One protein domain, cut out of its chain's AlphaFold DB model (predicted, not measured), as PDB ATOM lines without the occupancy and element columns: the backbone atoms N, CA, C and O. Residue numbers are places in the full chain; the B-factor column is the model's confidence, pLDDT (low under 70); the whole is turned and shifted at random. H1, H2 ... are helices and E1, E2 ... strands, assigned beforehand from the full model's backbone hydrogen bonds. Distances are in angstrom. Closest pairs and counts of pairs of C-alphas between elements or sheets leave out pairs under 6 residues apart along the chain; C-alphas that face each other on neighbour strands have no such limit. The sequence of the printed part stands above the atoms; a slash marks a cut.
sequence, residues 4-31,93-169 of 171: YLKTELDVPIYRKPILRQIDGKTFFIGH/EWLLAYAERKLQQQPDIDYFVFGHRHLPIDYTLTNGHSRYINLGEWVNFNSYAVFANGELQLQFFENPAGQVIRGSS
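Overview. This is residues 4 to 31 and 93 to 169 of the 171 residues of an uncharacterized protein of Bacteroidetes bacterium (UniProt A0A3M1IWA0). A twisted sheet of six strands forms the core, with H2 over one face and the hairpin of E6 and E7 partly over the other, while residues 6 to 12, of which 6 to 9 belong to H1, stick out as a free arm. The printed part has 105 residues in the order H1 E1 E2 H2 E3 E4 E5 E6 E7 E8; its class is mixed, helices and strands. The large sheet is mixed, ordered E1, E2, E3, E5, E4, E8; E6 and E7 are antiparallel. The whole is compact, with a radius of gyration of the C-alphas of 14.3 A and spans of 41 by 34 by 30 A.

Arrangement. Begin at H1, residues 4 to 9, which is not on the large sheet. Next find E1, residues 18 to 22, an edge strand; it forms an antiparallel hairpin with E2, residues 25 to 29, where N 20 and O 27 are 2.9 A apart. H2, residues 94 to 105, is on the sheet at a height of 9.5 A, making two layers, a helix on one face of a sheet. It lies over E3, residues 111 to 114, and E5, residues 131 to 135, slantwise to the strands at 35 degrees to E5 on the local plane; its closest C-alphas to E5 are Leu 96 and Tyr 132, 6.6 A apart. E3 is parallel to E2, with N 113 and O 28 at 2.8 A, and to E5, with N 114 and O 133 at 2.8 A. E5 forms an antiparallel hairpin with E4, residues 120 to 124, with N 123 and O 132 at 2.8 A. E6, residues 143 to 148, and E7, residues 151 to 156, are an antiparallel hairpin, with N 146 and O 153 at 2.8 A. Their sheet and the large one form a sandwich, two sheets face to face, the facing parts 9.3 A centre to centre; the closest C-alphas of E5 and E6, Leu 135 and Tyr 144, are 5.6 A apart. E8, residues 165 to 168, is the other edge strand, parallel to E4, with N 122 and O 165 at 2.9 A. Every O i to N i+4 pair is within hydrogen-bond range in H1, and 7 of 8 in H2.

Along the chain. Find C-alpha 4 at (-57.744, -25.616, 44.318), where H1 begins. H2 runs 17.0 A from C-alpha 94 at (-26.614, -19.672, 46.589). E4 is 13.7 A long, E6 16.1 A and E7 16.2 A. E8 ends at C-alpha 168, (-17.838, -32.125, 48.260).

Size, cuts and confidence. The C-alphas of Glu 8 and Ser 169, the two farthest apart, are 43.3 A apart. Residues 32 to 92 are not printed; C-alphas 31 and 93 are 14.7 A apart across this cut, in the link from E2 to H2. Of the links printed whole, none is long. The mean pLDDT of the printed part is 94.1, and no printed residue is under 70.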
ATOM      1  N   TYR A   4     -57.178 -24.679  45.298       85.69
ATOM      2  CA  TYR A   4     -57.744 -25.616  44.318       85.69
ATOM      3  C   TYR A   4     -57.093 -27.003  44.400       85.69
ATOM      4  O   TYR A   4     -57.787 -27.995  44.562       85.69
ATOM      5  N   LEU A   5     -55.755 -27.073  44.387       87.25
ATOM      6  CA  LEU A   5     -55.036 -28.351  44.486       87.25
ATOM      7  C   LEU A   5     -55.299 -29.076  45.812       87.25
ATOM      8  O   LEU A   5     -55.313 -30.300  45.855       87.25
ATOM      9  N   LYS A   6     -55.520 -28.320  46.889       88.12
ATOM     10  CA  LYS A   6     -55.844 -28.892  48.192       88.12
ATOM     11  C   LYS A   6     -57.273 -29.436  48.212       88.12
ATOM     12  O   LYS A   6     -57.489 -30.522  48.723       88.12
ATOM     13  N   THR A   7     -58.234 -28.692  47.671       88.69
ATOM     14  CA  THR A   7     -59.652 -29.072  47.668       88.69
ATOM     15  C   THR A   7     -59.939 -30.221  46.706       88.69
ATOM     16  O   THR A   7     -60.666 -31.136  47.066       88.69
ATOM     17  N   GLU A   8     -59.370 -30.181  45.501       94.12
ATOM     18  CA  GLU A   8     -59.709 -31.131  44.433       94.12
ATOM     19  C   GLU A   8     -58.853 -32.399  44.453       94.12
ATOM     20  O   GLU A   8     -59.309 -33.450  44.015       94.12
ATOM     21  N   LEU A   9     -57.605 -32.314  44.926       92.62
ATOM     22  CA  LEU A   9     -56.638 -33.417  44.844       92.62
ATOM     23  C   LEU A   9     -56.112 -33.869  46.215       92.62
ATOM     24  O   LEU A   9     -55.233 -34.722  46.265       92.62
ATOM     25  N   ASP A  10     -56.601 -33.274  47.308       91.00
ATOM     26  CA  ASP A  10     -56.122 -33.504  48.681       91.00
ATOM     27  C   ASP A  10     -54.596 -33.324  48.839       91.00
ATOM     28  O   ASP A  10     -53.930 -33.958  49.659       91.00
ATOM     29  N   VAL A  11     -54.005 -32.429  48.035       90.44
ATOM     30  CA  VAL A  11     -52.561 -32.171  48.065       90.44
ATOM     31  C   VAL A  11     -52.250 -31.023  49.033       90.44
ATOM     32  O   VAL A  11     -52.662 -29.879  48.795       90.44
ATOM     33  N   PRO A  12     -51.479 -31.258  50.114       88.94
ATOM     34  CA  PRO A  12     -51.082 -30.193  51.025       88.94
ATOM     35  C   PRO A  12     -50.114 -29.216  50.348       88.94
ATOM     36  O   PRO A  12     -49.110 -29.605  49.753       88.94
ATOM     37  N   ILE A  13     -50.383 -27.916  50.492       88.00
ATOM     38  CA  ILE A  13     -49.559 -26.853  49.905       88.00
ATOM     39  C   ILE A  13     -48.589 -26.300  50.953       88.00
ATOM     40  O   ILE A  13     -48.990 -25.593  51.883       88.00
ATOM     41  N   TYR A  14     -47.293 -26.545  50.758       89.62
ATOM     42  CA  TYR A  14     -46.224 -25.992  51.590       89.62
ATOM     43  C   TYR A  14     -45.601 -24.759  50.929       89.62
ATOM     44  O   TYR A  14     -44.987 -24.839  49.872       89.62
ATOM     45  N   ARG A  15     -45.749 -23.591  51.566       85.44
ATOM     46  CA  ARG A  15     -45.200 -22.310  51.065       85.44
ATOM     47  C   ARG A  15     -43.807 -21.975  51.607       85.44
ATOM     48  O   ARG A  15     -43.179 -21.024  51.149       85.44
ATOM     49  N   LYS A  16     -43.356 -22.703  52.626       90.31
ATOM     50  CA  LYS A  16     -42.054 -22.544  53.282       90.31
ATOM     51  C   LYS A  16     -41.353 -23.900  53.306       90.31
ATOM     52  O   LYS A  16     -42.054 -24.911  53.248       90.31
ATOM     53  N   PRO A  17     -40.014 -23.925  53.428       93.88
ATOM     54  CA  PRO A  17     -39.309 -25.174  53.638       93.88
ATOM     55  C   PRO A  17     -39.837 -25.917  54.865       93.88
ATOM     56  O   PRO A  17     -40.220 -25.290  55.857       93.88
ATOM     57  N   ILE A  18     -39.849 -27.240  54.784       96.19
ATOM     58  CA  ILE A  18     -40.331 -28.133  55.833       96.19
ATOM     59  C   ILE A  18     -39.208 -29.027  56.332       96.19
ATOM     60  O   ILE A  18     -38.310 -29.394  55.580       96.19
ATOM     61  N   LEU A  19     -39.312 -29.402  57.603       97.25
ATOM     62  CA  LEU A  19     -38.527 -30.474  58.194       97.25
ATOM     63  C   LEU A  19     -39.381 -31.738  58.274       97.25
ATOM     64  O   LEU A  19     -40.554 -31.692  58.676       97.25
ATOM     65  N   ARG A  20     -38.800 -32.862  57.867       96.88
ATOM     66  CA  ARG A  20     -39.433 -34.180  57.899       96.88
ATOM     67  C   ARG A  20     -38.429 -35.221  58.358       96.88
ATOM     68  O   ARG A  20     -37.280 -35.180  57.943       96.88
ATOM     69  N   GLN A  21     -38.882 -36.149  59.189       97.06
ATOM     70  CA  GLN A  21     -38.143 -37.374  59.456       97.06
ATOM     71  C   GLN A  21     -38.700 -38.485  58.572       97.06
ATOM     72  O   GLN A  21     -39.916 -38.663  58.514       97.06
ATOM     73  N   ILE A  22     -37.815 -39.187  57.873       96.81
ATOM     74  CA  ILE A  22     -38.145 -40.314  56.997       96.81
ATOM     75  C   ILE A  22     -37.103 -41.398  57.281       96.81
ATOM     76  O   ILE A  22     -35.911 -41.135  57.165       96.81
ATOM     77  N   ASP A  23     -37.546 -42.567  57.746       95.69
ATOM     78  CA  ASP A  23     -36.712 -43.702  58.188       95.69
ATOM     79  C   ASP A  23     -35.482 -43.308  59.027       95.69
ATOM     80  O   ASP A  23     -34.356 -43.739  58.780       95.69
ATOM     81  N   GLY A  24     -35.692 -42.445  60.027       95.50
ATOM     82  CA  GLY A  24     -34.638 -42.006  60.949       95.50
ATOM     83  C   GLY A  24     -33.668 -40.962  60.382       95.50
ATOM     84  O   GLY A  24     -32.727 -40.586  61.076       95.50
ATOM     85  N   LYS A  25     -33.901 -40.471  59.160       97.94
ATOM     86  CA  LYS A  25     -33.138 -39.393  58.526       97.94
ATOM     87  C   LYS A  25     -33.916 -38.085  58.531       97.94
ATOM     88  O   LYS A  25     -35.130 -38.075  58.313       97.94
ATOM     89  N   THR A  26     -33.225 -36.975  58.767       98.19
ATOM     90  CA  THR A  26     -33.820 -35.637  58.809       98.19
ATOM     91  C   THR A  26     -33.670 -34.936  57.462       98.19
ATOM     92  O   THR A  26     -32.568 -34.671  56.988       98.19
ATOM     93  N   PHE A  27     -34.805 -34.582  56.864       98.44
ATOM     94  CA  PHE A  27     -34.912 -33.906  55.579       98.44
ATOM     95  C   PHE A  27     -35.362 -32.462  55.755       98.44
ATOM     96  O   PHE A  27     -36.424 -32.195  56.321       98.44
ATOM     97  N   PHE A  28     -34.597 -31.534  55.190       98.00
ATOM     98  CA  PHE A  28     -34.988 -30.151  54.969       98.00
ATOM     99  C   PHE A  28     -35.401 -29.980  53.506       98.00
ATOM    100  O   PHE A  28     -34.556 -29.981  52.616       98.00
ATOM    101  N   ILE A  29     -36.700 -29.837  53.247       97.56
ATOM    102  CA  ILE A  29     -37.266 -29.850  51.892       97.56
ATOM    103  C   ILE A  29     -37.837 -28.475  51.562       97.56
ATOM    104  O   ILE A  29     -38.640 -27.938  52.327       97.56
ATOM    105  N   GLY A  30     -37.482 -27.899  50.415       95.12
ATOM    106  CA  GLY A  30     -38.074 -26.649  49.931       95.12
ATOM    107  C   GLY A  30     -37.928 -26.471  48.422       95.12
ATOM    108  O   GLY A  30     -37.235 -27.235  47.773       95.12
ATOM    109  N   HIS A  31     -38.558 -25.449  47.837       92.50
ATOM    110  CA  HIS A  31     -38.391 -25.197  46.399       92.50
ATOM    111  C   HIS A  31     -36.988 -24.663  46.061       92.50
ATOM    112  O   HIS A  31     -36.377 -25.131  45.110       92.50
ATOM    113  N   GLU A  93     -23.011 -21.041  44.105       87.50
ATOM    114  CA  GLU A  93     -24.288 -21.721  44.321       87.50
ATOM    115  C   GLU A  93     -24.972 -21.226  45.604       87.50
ATOM    116  O   GLU A  93     -24.677 -21.644  46.727       87.50
ATOM    117  N   TRP A  94     -25.946 -20.320  45.452       87.75
ATOM    118  CA  TRP A  94     -26.614 -19.672  46.589       87.75
ATOM    119  C   TRP A  94     -27.374 -20.642  47.501       87.75
ATOM    120  O   TRP A  94     -27.497 -20.380  48.704       87.75
ATOM    121  N   LEU A  95     -27.891 -21.746  46.947       91.38
ATOM    122  CA  LEU A  95     -28.586 -22.783  47.709       91.38
ATOM    123  C   LEU A  95     -27.624 -23.620  48.540       91.38
ATOM    124  O   LEU A  95     -27.959 -23.961  49.672       91.38
ATOM    125  N   LEU A  96     -26.424 -23.873  48.023       92.38
ATOM    126  CA  LEU A  96     -25.367 -24.551  48.761       92.38
ATOM    127  C   LEU A  96     -24.922 -23.678  49.940       92.38
ATOM    128  O   LEU A  96     -24.984 -24.112  51.087       92.38
ATOM    129  N   ALA A  97     -24.655 -22.388  49.707       91.94
ATOM    130  CA  ALA A  97     -24.366 -21.431  50.781       91.94
ATOM    131  C   ALA A  97     -25.529 -21.253  51.782       91.94
ATOM    132  O   ALA A  97     -25.336 -20.854  52.934       91.94
ATOM    133  N   TYR A  98     -26.775 -21.467  51.355       93.50
ATOM    134  CA  TYR A  98     -27.927 -21.490  52.256       93.50
ATOM    135  C   TYR A  98     -27.964 -22.767  53.103       93.50
ATOM    136  O   TYR A  98     -28.189 -22.668  54.309       93.50
ATOM    137  N   ALA A  99     -27.718 -23.928  52.492       95.12
ATOM    138  CA  ALA A  99     -27.651 -25.217  53.169       95.12
ATOM    139  C   ALA A  99     -26.533 -25.229  54.220       95.12
ATOM    140  O   ALA A  99     -26.815 -25.531  55.372       95.12
ATOM    141  N   GLU A 100     -25.326 -24.762  53.886       95.06
ATOM    142  CA  GLU A 100     -24.200 -24.653  54.830       95.06
ATOM    143  C   GLU A 100     -24.546 -23.771  56.044       95.06
ATOM    144  O   GLU A 100     -24.356 -24.153  57.199       95.06
ATOM    145  N   ARG A 101     -25.159 -22.602  55.816       94.06
ATOM    146  CA  ARG A 101     -25.605 -21.729  56.920       94.06
ATOM    147  C   ARG A 101     -26.707 -22.359  57.766       94.06
ATOM    148  O   ARG A 101     -26.788 -22.089  58.962       94.06
ATOM    149  N   LYS A 102     -27.595 -23.145  57.156       95.06
ATOM    150  CA  LYS A 102     -28.651 -23.852  57.887       95.06
ATOM    151  C   LYS A 102     -28.103 -25.029  58.674       95.06
ATOM    152  O   LYS A 102     -28.547 -25.229  59.798       95.06
ATOM    153  N   LEU A 103     -27.112 -25.720  58.133       96.50
ATOM    154  CA  LEU A 103     -26.415 -26.808  58.794       96.50
ATOM    155  C   LEU A 103     -25.723 -26.336  60.079       96.50
ATOM    156  O   LEU A 103     -25.864 -26.974  61.112       96.50
ATOM    157  N   GLN A 104     -25.089 -25.158  60.066       95.12
ATOM    158  CA  GLN A 104     -24.521 -24.551  61.282       95.12
ATOM    159  C   GLN A 104     -25.560 -24.319  62.394       95.12
ATOM    160  O   GLN A 104     -25.216 -24.303  63.572       95.12
ATOM    161  N   GLN A 105     -26.828 -24.110  62.032       95.50
ATOM    162  CA  GLN A 105     -27.925 -23.897  62.983       95.50
ATOM    163  C   GLN A 105     -28.584 -25.210  63.418       95.50
ATOM    164  O   GLN A 105     -29.168 -25.270  64.495       95.50
ATOM    165  N   GLN A 106     -28.563 -26.220  62.548       95.44
ATOM    166  CA  GLN A 106     -29.248 -27.502  62.708       95.44
ATOM    167  C   GLN A 106     -28.349 -28.613  62.144       95.44
ATOM    168  O   GLN A 106     -28.546 -29.035  61.000       95.44
ATOM    169  N   PRO A 107     -27.343 -29.057  62.921       94.38
ATOM    170  CA  PRO A 107     -26.337 -30.010  62.454       94.38
ATOM    171  C   PRO A 107     -26.895 -31.419  62.214       94.38
ATOM    172  O   PRO A 107     -26.276 -32.190  61.494       94.38
ATOM    173  N   ASP A 108     -28.075 -31.729  62.758       95.94
ATOM    174  CA  ASP A 108     -28.720 -33.046  62.656       95.94
ATOM    175  C   ASP A 108     -29.476 -33.268  61.327       95.94
ATOM    176  O   ASP A 108     -30.150 -34.284  61.155       95.94
ATOM    177  N   ILE A 109     -29.439 -32.306  60.395       98.06
ATOM    178  CA  ILE A 109     -30.078 -32.449  59.079       98.06
ATOM    179  C   ILE A 109     -29.198 -33.322  58.181       98.06
ATOM    180  O   ILE A 109     -28.114 -32.899  57.791       98.06
ATOM    181  N   ASP A 110     -29.692 -34.488  57.767       98.25
ATOM    182  CA  ASP A 110     -28.990 -35.367  56.826       98.25
ATOM    183  C   ASP A 110     -29.098 -34.872  55.373       98.25
ATOM    184  O   ASP A 110     -28.114 -34.872  54.636       98.25
ATOM    185  N   TYR A 111     -30.286 -34.429  54.944       98.44
ATOM    186  CA  TYR A 111     -30.546 -34.086  53.541       98.44
ATOM    187  C   TYR A 111     -31.226 -32.729  53.386       98.44
ATOM    188  O   TYR A 111     -32.309 -32.489  53.915       98.44
ATOM    189  N   PHE A 112     -30.630 -31.861  52.574       98.19
ATOM    190  CA  PHE A 112     -31.230 -30.623  52.096       98.19
ATOM    191  C   PHE A 112     -31.721 -30.819  50.663       98.19
ATOM    192  O   PHE A 112     -30.917 -30.819  49.736       98.19
ATOM    193  N   VAL A 113     -33.029 -30.980  50.471       98.12
ATOM    194  CA  VAL A 113     -33.635 -31.274  49.164       98.12
ATOM    195  C   VAL A 113     -34.309 -30.028  48.602       98.12
ATOM    196  O   VAL A 113     -35.241 -29.478  49.199       98.12
ATOM    197  N   PHE A 114     -33.850 -29.603  47.428       97.00
ATOM    198  CA  PHE A 114     -34.341 -28.428  46.722       97.00
ATOM    199  C   PHE A 114     -34.616 -28.694  45.239       97.00
ATOM    200  O   PHE A 114     -34.202 -29.703  44.678       97.00
ATOM    201  N   GLY A 115     -35.313 -27.760  44.597       92.50
ATOM    202  CA  GLY A 115     -35.380 -27.638  43.143       92.50
ATOM    203  C   GLY A 115     -34.776 -26.302  42.707       92.50
ATOM    204  O   GLY A 115     -33.745 -25.874  43.226       92.50
ATOM    205  N   HIS A 116     -35.455 -25.611  41.790       91.69
ATOM    206  CA  HIS A 116     -35.172 -24.232  41.359       91.69
ATOM    207  C   HIS A 116     -33.860 -24.003  40.592       91.69
ATOM    208  O   HIS A 116     -33.835 -23.119  39.749       91.69
ATOM    209  N   ARG A 117     -32.792 -24.784  40.802       90.81
ATOM    210  CA  ARG A 117     -31.581 -24.681  39.964       90.81
ATOM    211  C   ARG A 117     -31.721 -25.384  38.627       90.81
ATOM    212  O   ARG A 117     -30.868 -25.176  37.781       90.81
ATOM    213  N   HIS A 118     -32.756 -26.210  38.447       92.25
ATOM    214  CA  HIS A 118     -32.977 -26.983  37.220       92.25
ATOM    215  C   HIS A 118     -31.808 -27.922  36.864       92.25
ATOM    216  O   HIS A 118     -31.793 -28.503  35.789       92.25
ATOM    217  N   LEU A 119     -30.876 -28.140  37.797       93.94
ATOM    218  CA  LEU A 119     -29.711 -29.001  37.650       93.94
ATOM    219  C   LEU A 119     -29.790 -30.159  38.652       93.94
ATOM    220  O   LEU A 119     -30.026 -29.896  39.832       93.94
ATOM    221  N   PRO A 120     -29.585 -31.419  38.225       95.94
ATOM    222  CA  PRO A 120     -29.501 -32.561  39.130       95.94
ATOM    223  C   PRO A 120     -28.163 -32.522  39.883       95.94
ATOM    224  O   PRO A 120     -27.128 -32.923  39.350       95.94
ATOM    225  N   ILE A 121     -28.166 -32.007  41.115       96.19
ATOM    226  CA  ILE A 121     -26.954 -31.792  41.925       96.19
ATOM    227  C   ILE A 121     -27.009 -32.651  43.181       96.19
ATOM    228  O   ILE A 121     -28.039 -32.726  43.844       96.19
ATOM    229  N   ASP A 122     -25.875 -33.239  43.536       97.06
ATOM    230  CA  ASP A 122     -25.683 -34.018  44.748       97.06
ATOM    231  C   ASP A 122     -24.331 -33.678  45.374       97.06
ATOM    232  O   ASP A 122     -23.274 -34.061  44.870       97.06
ATOM    233  N   TYR A 123     -24.367 -32.895  46.446       96.69
ATOM    234  CA  TYR A 123     -23.181 -32.266  47.002       96.69
ATOM    235  C   TYR A 123     -23.060 -32.520  48.502       96.69
ATOM    236  O   TYR A 123     -23.970 -32.194  49.267       96.69
ATOM    237  N   THR A 124     -21.921 -33.048  48.943       97.25
ATOM    238  CA  THR A 124     -21.640 -33.267  50.369       97.25
ATOM    239  C   THR A 124     -21.199 -31.964  51.034       97.25
ATOM    240  O   THR A 124     -20.236 -31.333  50.598       97.25
ATOM    241  N   LEU A 125     -21.902 -31.567  52.095       96.06
ATOM    242  CA  LEU A 125     -21.644 -30.346  52.859       96.06
ATOM    243  C   LEU A 125     -20.405 -30.478  53.764       96.06
ATOM    244  O   LEU A 125     -19.864 -31.568  53.960       96.06
ATOM    245  N   THR A 126     -19.969 -29.359  54.347       94.75
ATOM    246  CA  THR A 126     -18.720 -29.243  55.132       94.75
ATOM    247  C   THR A 126     -18.581 -30.212  56.311       94.75
ATOM    248  O   THR A 126     -17.461 -30.512  56.717       94.75
ATOM    249  N   ASN A 127     -19.678 -30.737  56.862       94.00
ATOM    250  CA  ASN A 127     -19.631 -31.723  57.949       94.00
ATOM    251  C   ASN A 127     -19.329 -33.162  57.480       94.00
ATOM    252  O   ASN A 127     -19.295 -34.079  58.303       94.00
ATOM    253  N   GLY A 128     -19.165 -33.374  56.171       94.94
ATOM    254  CA  GLY A 128     -18.773 -34.646  55.572       94.94
ATOM    255  C   GLY A 128     -19.875 -35.705  55.474       94.94
ATOM    256  O   GLY A 128     -19.599 -36.790  54.971       94.94
ATOM    257  N   HIS A 129     -21.104 -35.427  55.924       94.50
ATOM    258  CA  HIS A 129     -22.200 -36.409  55.896       94.50
ATOM    259  C   HIS A 129     -23.538 -35.849  55.412       94.50
ATOM    260  O   HIS A 129     -24.286 -36.572  54.753       94.50
ATOM    261  N   SER A 130     -23.846 -34.580  55.688       97.81
ATOM    262  CA  SER A 130     -25.068 -33.954  55.184       97.81
ATOM    263  C   SER A 130     -24.945 -33.657  53.695       97.81
ATOM    264  O   SER A 130     -23.884 -33.247  53.223       97.81
ATOM    265  N   ARG A 131     -26.032 -33.828  52.940       97.88
ATOM    266  CA  ARG A 131     -26.030 -33.656  51.478       97.88
ATOM    267  C   ARG A 131     -27.019 -32.591  51.026       97.88
ATOM    268  O   ARG A 131     -28.181 -32.598  51.426       97.88
ATOM    269  N   TYR A 132     -26.559 -31.689  50.165       97.50
ATOM    270  CA  TYR A 132     -27.390 -30.798  49.362       97.50
ATOM    271  C   TYR A 132     -27.764 -31.491  48.055       97.50
ATOM    272  O   TYR A 132     -26.901 -31.912  47.290       97.50
ATOM    273  N   ILE A 133     -29.064 -31.591  47.811       97.88
ATOM    274  CA  ILE A 133     -29.647 -32.330  46.703       97.88
ATOM    275  C   ILE A 133     -30.538 -31.369  45.936       97.88
ATOM    276  O   ILE A 133     -31.514 -30.850  46.483       97.88
ATOM    277  N   ASN A 134     -30.218 -31.135  44.669       97.06
ATOM    278  CA  ASN A 134     -31.089 -30.419  43.752       97.06
ATOM    279  C   ASN A 134     -31.699 -31.402  42.758       97.06
ATOM    280  O   ASN A 134     -30.970 -32.150  42.113       97.06
ATOM    281  N   LEU A 135     -33.028 -31.419  42.657       96.81
ATOM    282  CA  LEU A 135     -33.753 -32.436  41.895       96.81
ATOM    283  C   LEU A 135     -33.577 -32.333  40.380       96.81
ATOM    284  O   LEU A 135     -33.915 -33.292  39.703       96.81
ATOM    285  N   GLY A 136     -33.098 -31.205  39.854       93.88
ATOM    286  CA  GLY A 136     -33.153 -30.936  38.422       93.88
ATOM    287  C   GLY A 136     -34.565 -30.581  37.961       93.88
ATOM    288  O   GLY A 136     -35.306 -29.887  38.665       93.88
ATOM    289  N   GLU A 137     -34.919 -31.004  36.749       92.62
ATOM    290  CA  GLU A 137     -36.208 -30.704  36.125       92.62
ATOM    291  C   GLU A 137     -36.591 -31.725  35.027       92.62
ATOM    292  O   GLU A 137     -35.816 -32.630  34.703       92.62
ATOM    293  N   TRP A 138     -37.818 -31.620  34.507       93.38
ATOM    294  CA  TRP A 138     -38.487 -32.637  33.672       93.38
ATOM    295  C   TRP A 138     -38.482 -32.338  32.161       93.38
ATOM    296  O   TRP A 138     -39.075 -33.078  31.389       93.38
ATOM    297  N   VAL A 139     -37.865 -31.245  31.720       88.69
ATOM    298  CA  VAL A 139     -37.767 -30.872  30.301       88.69
ATOM    299  C   VAL A 139     -36.492 -31.439  29.679       88.69
ATOM    300  O   VAL A 139     -36.550 -32.010  28.596       88.69
ATOM    301  N   ASN A 140     -35.350 -31.313  30.358       87.81
ATOM    302  CA  ASN A 140     -34.046 -31.750  29.856       87.81
ATOM    303  C   ASN A 140     -33.524 -33.011  30.561       87.81
ATOM    304  O   ASN A 140     -32.867 -33.837  29.930       87.81
ATOM    305  N   PHE A 141     -33.781 -33.163  31.866       91.88
ATOM    306  CA  PHE A 141     -33.142 -34.214  32.666       91.88
ATOM    307  C   PHE A 141     -34.060 -35.389  33.009       91.88
ATOM    308  O   PHE A 141     -33.564 -36.509  33.074       91.88
ATOM    309  N   ASN A 142     -35.360 -35.175  33.229       95.44
ATOM    310  CA  ASN A 142     -36.277 -36.194  33.778       95.44
ATOM    311  C   ASN A 142     -35.766 -36.780  35.102       95.44
ATOM    312  O   ASN A 142     -35.780 -37.992  35.322       95.44
ATOM    313  N   SER A 143     -35.244 -35.908  35.963       96.56
ATOM    314  CA  SER A 143     -34.590 -36.306  37.211       96.56
ATOM    315  C   SER A 143     -35.552 -36.296  38.396       96.56
ATOM    316  O   SER A 143     -36.489 -35.498  38.469       96.56
ATOM    317  N   TYR A 144     -35.326 -37.223  39.324       97.00
ATOM    318  CA  TYR A 144     -36.086 -37.374  40.561       97.00
ATOM    319  C   TYR A 144     -35.207 -37.985  41.654       97.00
ATOM    320  O   TYR A 144     -34.189 -38.610  41.363       97.00
ATOM    321  N   ALA A 145     -35.582 -37.810  42.922       97.12
ATOM    322  CA  ALA A 145     -34.870 -38.421  44.042       97.12
ATOM    323  C   ALA A 145     -35.627 -39.641  44.575       97.12
ATOM    324  O   ALA A 145     -36.845 -39.597  44.749       97.12
ATOM    325  N   VAL A 146     -34.885 -40.702  44.874       97.69
ATOM    326  CA  VAL A 146     -35.376 -41.923  45.515       97.69
ATOM    327  C   VAL A 146     -34.659 -42.079  46.841       97.69
ATOM    328  O   VAL A 146     -33.429 -42.090  46.882       97.69
ATOM    329  N   PHE A 147     -35.428 -42.192  47.920       97.81
ATOM    330  CA  PHE A 147     -34.912 -42.576  49.225       97.81
ATOM    331  C   PHE A 147     -35.281 -44.031  49.488       97.81
ATOM    332  O   PHE A 147     -36.464 -44.364  49.552       97.81
ATOM    333  N   ALA A 148     -34.278 -44.895  49.596       96.31
ATOM    334  CA  ALA A 148     -34.464 -46.311  49.879       96.31
ATOM    335  C   ALA A 148     -33.244 -46.851  50.626       96.31
ATOM    336  O   ALA A 148     -32.125 -46.393  50.410       96.31
ATOM    337  N   ASN A 149     -33.451 -47.839  51.499       94.31
ATOM    338  CA  ASN A 149     -32.373 -48.492  52.252       94.31
ATOM    339  C   ASN A 149     -31.478 -47.508  53.039       94.31
ATOM    340  O   ASN A 149     -30.283 -47.742  53.200       94.31
ATOM    341  N   GLY A 150     -32.051 -46.399  53.516       94.31
ATOM    342  CA  GLY A 150     -31.329 -45.377  54.278       94.31
ATOM    343  C   GLY A 150     -30.471 -44.421  53.444       94.31
ATOM    344  O   GLY A 150     -29.765 -43.601  54.029       94.31
ATOM    345  N   GLU A 151     -30.538 -44.480  52.110       95.62
ATOM    346  CA  GLU A 151     -29.787 -43.596  51.219       95.62
ATOM    347  C   GLU A 151     -30.700 -42.870  50.224       95.62
ATOM    348  O   GLU A 151     -31.622 -43.446  49.646       95.62
ATOM    349  N   LEU A 152     -30.421 -41.581  50.011       97.38
ATOM    350  CA  LEU A 152     -31.045 -40.775  48.967       97.38
ATOM    351  C   LEU A 152     -30.166 -40.746  47.711       97.38
ATOM    352  O   LEU A 152     -28.979 -40.409  47.775       97.38
ATOM    353  N   GLN A 153     -30.766 -41.039  46.561       97.19
ATOM    354  CA  GLN A 153     -30.096 -41.041  45.264       97.19
ATOM    355  C   GLN A 153     -30.928 -40.285  44.225       97.19
ATOM    356  O   GLN A 153     -32.151 -40.421  44.184       97.19
ATOM    357  N   LEU A 154     -30.265 -39.508  43.366       97.44
ATOM    358  CA  LEU A 154     -30.888 -38.956  42.164       97.44
ATOM    359  C   LEU A 154     -30.904 -40.019  41.063       97.44
ATOM    360  O   LEU A 154     -29.882 -40.642  40.774       97.44
ATOM    361  N   GLN A 155     -32.069 -40.204  40.459       97.19
ATOM    362  CA  GLN A 155     -32.324 -41.119  39.356       97.19
ATOM    363  C   GLN A 155     -32.957 -40.366  38.185       97.19
ATOM    364  O   GLN A 155     -33.411 -39.229  38.321       97.19
ATOM    365  N   PHE A 156     -32.974 -41.019  37.025       97.75
ATOM    366  CA  PHE A 156     -33.462 -40.448  35.778       97.75
ATOM    367  C   PHE A 156     -34.504 -41.366  35.149       97.75
ATOM    368  O   PHE A 156     -34.319 -42.582  35.090       97.75
ATOM    369  N   PHE A 157     -35.616 -40.790  34.699       96.81
ATOM    370  CA  PHE A 157     -36.687 -41.519  34.033       96.81
ATOM    371  C   PHE A 157     -36.464 -41.469  32.522       96.81
ATOM    372  O   PHE A 157     -36.434 -40.386  31.939       96.81
ATOM    373  N   GLU A 158     -36.260 -42.636  31.905       95.00
ATOM    374  CA  GLU A 158     -36.066 -42.794  30.452       95.00
ATOM    375  C   GLU A 158     -34.990 -41.870  29.844       95.00
ATOM    376  O   GLU A 158     -35.015 -41.551  28.658       95.00
ATOM    377  N   ASN A 159     -34.005 -41.458  30.648       93.25
ATOM    378  CA  ASN A 159     -32.898 -40.617  30.209       93.25
ATOM    379  C   ASN A 159     -31.550 -41.289  30.525       93.25
ATOM    380  O   ASN A 159     -30.981 -41.061  31.595       93.25
ATOM    381  N   PRO A 160     -31.014 -42.110  29.603       89.06
ATOM    382  CA  PRO A 160     -29.739 -42.798  29.807       89.06
ATOM    383  C   PRO A 160     -28.532 -41.847  29.800       89.06
ATOM    384  O   PRO A 160     -27.456 -42.230  30.248       89.06
ATOM    385  N   ALA A 161     -28.696 -40.617  29.301       90.44
ATOM    386  CA  ALA A 161     -27.662 -39.586  29.305       90.44
ATOM    387  C   ALA A 161     -27.691 -38.711  30.572       90.44
ATOM    388  O   ALA A 161     -26.859 -37.813  30.709       90.44
ATOM    389  N   GLY A 162     -28.634 -38.951  31.491       89.81
ATOM    390  CA  GLY A 162     -28.752 -38.210  32.740       89.81
ATOM    391  C   GLY A 162     -27.490 -38.340  33.591       89.81
ATOM    392  O   GLY A 162     -27.041 -39.443  33.903       89.81
ATOM    393  N   GLN A 163     -26.911 -37.204  33.978       92.31
ATOM    394  CA  GLN A 163     -25.728 -37.154  34.832       92.31
ATOM    395  C   GLN A 163     -25.999 -36.289  36.050       92.31
ATOM    396  O   GLN A 163     -26.548 -35.196  35.940       92.31
ATOM    397  N   VAL A 164     -25.594 -36.792  37.214       95.50
ATOM    398  CA  VAL A 164     -25.649 -36.038  38.464       95.50
ATOM    399  C   VAL A 164     -24.364 -35.237  38.605       95.50
ATOM    400  O   VAL A 164     -23.269 -35.799  38.549       95.50
ATOM    401  N   ILE A 165     -24.496 -33.938  38.842       94.25
ATOM    402  CA  ILE A 165     -23.373 -33.075  39.200       94.25
ATOM    403  C   ILE A 165     -23.016 -33.368  40.656       94.25
ATOM    404  O   ILE A 165     -23.804 -33.087  41.560       94.25
ATOM    405  N   ARG A 166     -21.835 -33.948  40.879       93.94
ATOM    406  CA  ARG A 166     -21.352 -34.323  42.213       93.94
ATOM    407  C   ARG A 166     -20.208 -33.438  42.684       93.94
ATOM    408  O   ARG A 166     -19.393 -32.994  41.880       93.94
ATOM    409  N   GLY A 167     -20.123 -33.233  43.996       89.00
ATOM    410  CA  GLY A 167     -19.007 -32.534  44.631       89.00
ATOM    411  C   GLY A 167     -19.019 -32.651  46.155       89.00
ATOM    412  O   GLY A 167     -19.953 -33.199  46.741       89.00
ATOM    413  N   SER A 168     -17.971 -32.143  46.800       85.81
ATOM    414  CA  SER A 168     -17.838 -32.125  48.260       85.81
ATOM    415  C   SER A 168     -17.126 -30.863  48.734       85.81
ATOM    416  O   SER A 168     -16.115 -30.486  48.138       85.81
ATOM    417  N   SER A 169     -17.594 -30.262  49.830       77.25
ATOM    418  CA  SER A 169     -16.896 -29.165  50.509       77.25
ATOM    419  C   SER A 169     -15.589 -29.711  51.108       77.25
ATOM    420  O   SER A 169     -15.625 -30.344  52.161       77.25
TER     421      SER A 169